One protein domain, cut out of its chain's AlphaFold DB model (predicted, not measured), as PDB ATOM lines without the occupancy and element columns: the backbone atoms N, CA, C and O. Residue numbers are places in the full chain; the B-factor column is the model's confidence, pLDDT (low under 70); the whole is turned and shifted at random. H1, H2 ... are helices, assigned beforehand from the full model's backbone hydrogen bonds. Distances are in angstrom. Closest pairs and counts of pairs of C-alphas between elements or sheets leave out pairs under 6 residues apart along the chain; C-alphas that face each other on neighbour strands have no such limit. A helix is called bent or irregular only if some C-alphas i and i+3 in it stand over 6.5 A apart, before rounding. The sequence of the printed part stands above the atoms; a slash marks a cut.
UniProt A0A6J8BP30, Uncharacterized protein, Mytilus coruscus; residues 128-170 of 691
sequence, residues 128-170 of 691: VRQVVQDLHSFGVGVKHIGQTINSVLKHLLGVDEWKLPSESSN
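This is residues 128 to 170 of the 691 residues of an uncharacterized protein of Mytilus coruscus (UniProt A0A6J8BP30). What shape is this? H1 and short H3 both pack on the beginning of long H2. What makes it? 43 residues are printed, all helix in class: H1, H2, H3. It is compact, with a C-alpha radius of gyration of 9.9 A and spans of 25 by 19 by 16 A.

Which helices touch? H1, residues 128 to 137, touches H2, residues 142 to 156, with 142 to 145 alone, the C-alphas of Val 132 and Ile 145 closest at 6.6 A, at a steep tilt of 68 degrees, only just short of perpendicular. H3, residues 167 to 170, touches residues 142 to 146 of H2 alone, the C-alphas of Lys 143 and Glu 167 closest at 5.4 A. What of backbones? In H1 every O i to N i+4 pair is within hydrogen-bond range, in H2 9 of 11.

Where are the ends? C-alpha 128 is at (175.295, 300.034, 141.831), C-alpha 170 at (170.261, 306.799, 136.754). Is H2 irregular? H2, 21.5 A long, is irregular: C-alphas 143 and 146 are 7.2 A apart.

Any cut? The printed part has no cut. Where is confidence low? Residues 160 to 161 have pLDDT under 70.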
ATOM      1  N   VAL A 128     175.738 298.627 141.810       90.12
ATOM      2  CA  VAL A 128     175.295 300.034 141.831       90.12
ATOM      3  C   VAL A 128     174.032 300.217 140.994       90.12
ATOM      4  O   VAL A 128     173.139 300.971 141.370       90.12
ATOM      5  N   ARG A 129     173.940 299.523 139.857       91.94
ATOM      6  CA  ARG A 129     172.781 299.602 138.956       91.94
ATOM      7  C   ARG A 129     171.545 298.999 139.597       91.94
ATOM      8  O   ARG A 129     170.492 299.623 139.529       91.94
ATOM      9  N   GLN A 130     171.699 297.854 140.257       89.44
ATOM     10  CA  GLN A 130     170.616 297.243 141.016       89.44
ATOM     11  C   GLN A 130     170.127 298.184 142.123       89.44
ATOM     12  O   GLN A 130     168.943 298.488 142.165       89.44
ATOM     13  N   VAL A 131     171.032 298.777 142.914       91.44
ATOM     14  CA  VAL A 131     170.653 299.767 143.944       91.44
ATOM     15  C   VAL A 131     169.861 300.938 143.347       91.44
ATOM     16  O   VAL A 131     168.877 301.387 143.931       91.44
ATOM     17  N   VAL A 132     170.247 301.438 142.169       93.38
ATOM     18  CA  VAL A 132     169.501 302.501 141.474       93.38
ATOM     19  C   VAL A 132     168.096 302.040 141.066       93.38
ATOM     20  O   VAL A 132     167.140 302.806 141.211       93.38
ATOM     21  N   GLN A 133     167.961 300.812 140.565       91.31
ATOM     22  CA  GLN A 133     166.680 300.224 140.159       91.31
ATOM     23  C   GLN A 133     165.762 299.989 141.370       91.31
ATOM     24  O   GLN A 133     164.584 300.350 141.320       91.31
ATOM     25  N   ASP A 134     166.316 299.502 142.481       89.00
ATOM     26  CA  ASP A 134     165.602 299.260 143.738       89.00
ATOM     27  C   ASP A 134     165.129 300.570 144.369       89.00
ATOM     28  O   ASP A 134     163.951 300.746 144.668       89.00
ATOM     29  N   LEU A 135     166.008 301.569 144.486       91.94
ATOM     30  CA  LEU A 135     165.604 302.881 144.997       91.94
ATOM     31  C   LEU A 135     164.500 303.503 144.134       91.94
ATOM     32  O   LEU A 135     163.579 304.135 144.659       91.94
ATOM     33  N   HIS A 136     164.551 303.310 142.813       88.44
ATOM     34  CA  HIS A 136     163.490 303.803 141.947       88.44
ATOM     35  C   HIS A 136     162.148 303.093 142.175       88.44
ATOM     36  O   HIS A 136     161.101 303.758 142.162       88.44
ATOM     37  N   SER A 137     162.180 301.776 142.400       82.81
ATOM     38  CA  SER A 137     160.995 300.967 142.696       82.81
ATOM     39  C   SER A 137     160.370 301.350 144.044       82.81
ATOM     40  O   SER A 137     159.147 301.415 144.152       82.81
ATOM     41  N   PHE A 138     161.186 301.773 145.018       86.38
ATOM     42  CA  PHE A 138     160.736 302.327 146.303       86.38
ATOM     43  C   PHE A 138     160.196 303.765 146.220       86.38
ATOM     44  O   PHE A 138     159.888 304.385 147.237       86.38
ATOM     45  N   GLY A 139     160.069 304.326 145.014       85.25
ATOM     46  CA  GLY A 139     159.490 305.651 144.800       85.25
ATOM     47  C   GLY A 139     160.486 306.808 144.895       85.25
ATOM     48  O   GLY A 139     160.071 307.966 144.790       85.25
ATOM     49  N   VAL A 140     161.792 306.542 145.014       89.44
ATOM     50  CA  VAL A 140     162.805 307.604 145.001       89.44
ATOM     51  C   VAL A 140     162.863 308.238 143.607       89.44
ATOM     52  O   VAL A 140     163.012 307.575 142.573       89.44
ATOM     53  N   GLY A 141     162.713 309.564 143.566       87.00
ATOM     54  CA  GLY A 141     162.817 310.331 142.328       87.00
ATOM     55  C   GLY A 141     164.229 310.250 141.746       87.00
ATOM     56  O   GLY A 141     165.203 310.369 142.479       87.00
ATOM     57  N   VAL A 142     164.355 310.119 140.422       89.25
ATOM     58  CA  VAL A 142     165.642 309.863 139.737       89.25
ATOM     59  C   VAL A 142     166.737 310.885 140.083       89.25
ATOM     60  O   VAL A 142     167.896 310.522 140.276       89.25
ATOM     61  N   LYS A 143     166.354 312.159 140.235       89.25
ATOM     62  CA  LYS A 143     167.237 313.257 140.670       89.25
ATOM     63  C   LYS A 143     167.768 313.114 142.106       89.25
ATOM     64  O   LYS A 143     168.789 313.701 142.437       89.25
ATOM     65  N   HIS A 144     167.085 312.344 142.951       91.50
ATOM     66  CA  HIS A 144     167.391 312.164 144.371       91.50
ATOM     67  C   HIS A 144     168.077 310.829 144.675       91.50
ATOM     68  O   HIS A 144     168.532 310.641 145.799       91.50
ATOM     69  N   ILE A 145     168.203 309.918 143.704       92.81
ATOM     70  CA  ILE A 145     168.828 308.604 143.921       92.81
ATOM     71  C   ILE A 145     170.273 308.757 144.412       92.81
ATOM     72  O   ILE A 145     170.617 308.225 145.461       92.81
ATOM     73  N   GLY A 146     171.094 309.561 143.728       90.50
ATOM     74  CA  GLY A 146     172.477 309.805 144.156       90.50
ATOM     75  C   GLY A 146     172.563 310.416 145.560       90.50
ATOM     76  O   GLY A 146     173.354 309.967 146.379       90.50
ATOM     77  N   GLN A 147     171.690 311.378 145.882       90.62
ATOM     78  CA  GLN A 147     171.619 311.978 147.222       90.62
ATOM     79  C   GLN A 147     171.205 310.961 148.292       90.62
ATOM     80  O   GLN A 147     171.720 311.000 149.404       90.62
ATOM     81  N   THR A 148     170.301 310.044 147.947       93.06
ATOM     82  CA  THR A 148     169.820 308.991 148.848       93.06
ATOM     83  C   THR A 148     170.938 308.006 149.164       93.06
ATOM     84  O   THR A 148     171.202 307.751 150.335       93.06
ATOM     85  N   ILE A 149     171.652 307.529 148.137       90.62
ATOM     86  CA  ILE A 149     172.819 306.654 148.314       90.62
ATOM     87  C   ILE A 149     173.872 307.367 149.167       90.62
ATOM     88  O   ILE A 149     174.331 306.812 150.158       90.62
ATOM     89  N   ASN A 150     174.196 308.621 148.841       88.69
ATOM     90  CA  ASN A 150     175.174 309.397 149.598       88.69
ATOM     91  C   ASN A 150     174.778 309.569 151.070       88.69
ATOM     92  O   ASN A 150     175.621 309.439 151.947       88.69
ATOM     93  N   SER A 151     173.500 309.840 151.346       90.12
ATOM     94  CA  SER A 151     172.978 309.982 152.709       90.12
ATOM     95  C   SER A 151     173.166 308.696 153.516       90.12
ATOM     96  O   SER A 151     173.658 308.741 154.642       90.12
ATOM     97  N   VAL A 152     172.849 307.543 152.920       88.75
ATOM     98  CA  VAL A 152     173.038 306.227 153.549       88.75
ATOM     99  C   VAL A 152     174.519 305.949 153.814       88.75
ATOM    100  O   VAL A 152     174.880 305.627 154.944       88.75
ATOM    101  N   LEU A 153     175.387 306.129 152.812       84.88
ATOM    102  CA  LEU A 153     176.829 305.887 152.953       84.88
ATOM    103  C   LEU A 153     177.469 306.817 153.998       84.88
ATOM    104  O   LEU A 153     178.219 306.357 154.855       84.88
ATOM    105  N   LYS A 154     177.112 308.104 153.985       85.75
ATOM    106  CA  LYS A 154     177.634 309.107 154.919       85.75
ATOM    107  C   LYS A 154     177.170 308.869 156.351       85.75
ATOM    108  O   LYS A 154     177.978 308.908 157.273       85.75
ATOM    109  N   HIS A 155     175.869 308.669 156.559       86.44
ATOM    110  CA  HIS A 155     175.290 308.682 157.903       86.44
ATOM    111  C   HIS A 155     175.240 307.310 158.577       86.44
ATOM    112  O   HIS A 155     175.228 307.269 159.804       86.44
ATOM    113  N   LEU A 156     175.209 306.209 157.814       84.00
ATOM    114  CA  LEU A 156     175.206 304.854 158.382       84.00
ATOM    115  C   LEU A 156     176.578 304.183 158.324       84.00
ATOM    116  O   LEU A 156     176.907 303.439 159.240       84.00
ATOM    117  N   LEU A 157     177.365 304.440 157.275       80.19
ATOM    118  CA  LEU A 157     178.677 303.807 157.085       80.19
ATOM    119  C   LEU A 157     179.853 304.764 157.334       80.19
ATOM    120  O   LEU A 157     181.000 304.336 157.280       80.19
ATOM    121  N   GLY A 158     179.592 306.048 157.603       76.38
ATOM    122  CA  GLY A 158     180.634 307.034 157.894       76.38
ATOM    123  C   GLY A 158     181.541 307.368 156.707       76.38
ATOM    124  O   GLY A 158     182.645 307.861 156.923       76.38
ATOM    125  N   VAL A 159     181.112 307.102 155.464       74.56
ATOM    126  CA  VAL A 159     181.963 307.295 154.279       74.56
ATOM    127  C   VAL A 159     181.534 308.509 153.452       74.56
ATOM    128  O   VAL A 159     180.394 308.581 152.993       74.56
ATOM    129  N   ASP A 160     182.463 309.443 153.225       66.50
ATOM    130  CA  ASP A 160     182.161 310.799 152.739       66.50
ATOM    131  C   ASP A 160     182.404 311.062 151.233       66.50
ATOM    132  O   ASP A 160     181.876 312.049 150.719       66.50
ATOM    133  N   GLU A 161     183.124 310.207 150.487       65.12
ATOM    134  CA  GLU A 161     183.446 310.476 149.069       65.12
ATOM    135  C   GLU A 161     183.310 309.261 148.142       65.12
ATOM    136  O   GLU A 161     184.071 308.298 148.217       65.12
ATOM    137  N   TRP A 162     182.353 309.341 147.204       74.94
ATOM    138  CA  TRP A 162     182.028 308.268 146.264       74.94
ATOM    139  C   TRP A 162     181.715 308.788 144.870       74.94
ATOM    140  O   TRP A 162     180.982 309.764 144.688       74.94
ATOM    141  N   LYS A 163     182.174 308.054 143.852       83.25
ATOM    142  CA  LYS A 163     181.683 308.259 142.493       83.25
ATOM    143  C   LYS A 163     180.283 307.663 142.379       83.25
ATOM    144  O   LYS A 163     180.128 306.446 142.261       83.25
ATOM    145  N   LEU A 164     179.276 308.530 142.424       87.31
ATOM    146  CA  LEU A 164     177.869 308.163 142.297       87.31
ATOM    147  C   LEU A 164     177.332 308.466 140.892       87.31
ATOM    148  O   LEU A 164     177.772 309.430 140.256       87.31
ATOM    149  N   PRO A 165     176.361 307.680 140.395       89.31
ATOM    150  CA  PRO A 165     175.779 307.921 139.084       89.31
ATOM    151  C   PRO A 165     175.086 309.286 138.994       89.31
ATOM    152  O   PRO A 165     174.345 309.702 139.887       89.31
ATOM    153  N   SER A 166     175.295 309.967 137.865       91.38
ATOM    154  CA  SER A 166     174.563 311.185 137.509       91.38
ATOM    155  C   SER A 166     173.078 310.894 137.278       91.38
ATOM    156  O   SER A 166     172.693 309.753 137.020       91.38
ATOM    157  N   GLU A 167     172.234 311.931 137.243       91.19
ATOM    158  CA  GLU A 167     170.816 311.770 136.887       91.19
ATOM    159  C   GLU A 167     170.635 311.073 135.526       91.19
ATOM    160  O   GLU A 167     169.807 310.173 135.393       91.19
ATOM    161  N   SER A 168     171.440 311.433 134.522       90.62
ATOM    162  CA  SER A 168     171.419 310.785 133.204       90.62
ATOM    163  C   SER A 168     171.799 309.304 133.269       90.62
ATOM    164  O   SER A 168     171.180 308.480 132.594       90.62
ATOM    165  N   SER A 169     172.774 308.953 134.112       92.00
ATOM    166  CA  SER A 169     173.164 307.563 134.351       92.00
ATOM    167  C   SER A 169     172.039 306.795 135.045       92.00
ATOM    168  O   SER A 169     171.706 305.699 134.606       92.00
ATOM    169  N   ASN A 170     171.391 307.400 136.048       93.06
ATOM    170  CA  ASN A 170     170.261 306.799 136.754       93.06
ATOM    171  C   ASN A 170     169.077 306.529 135.817       93.06
ATOM    172  O   ASN A 170     168.538 305.427 135.819       93.06
TER     173      ASN A 170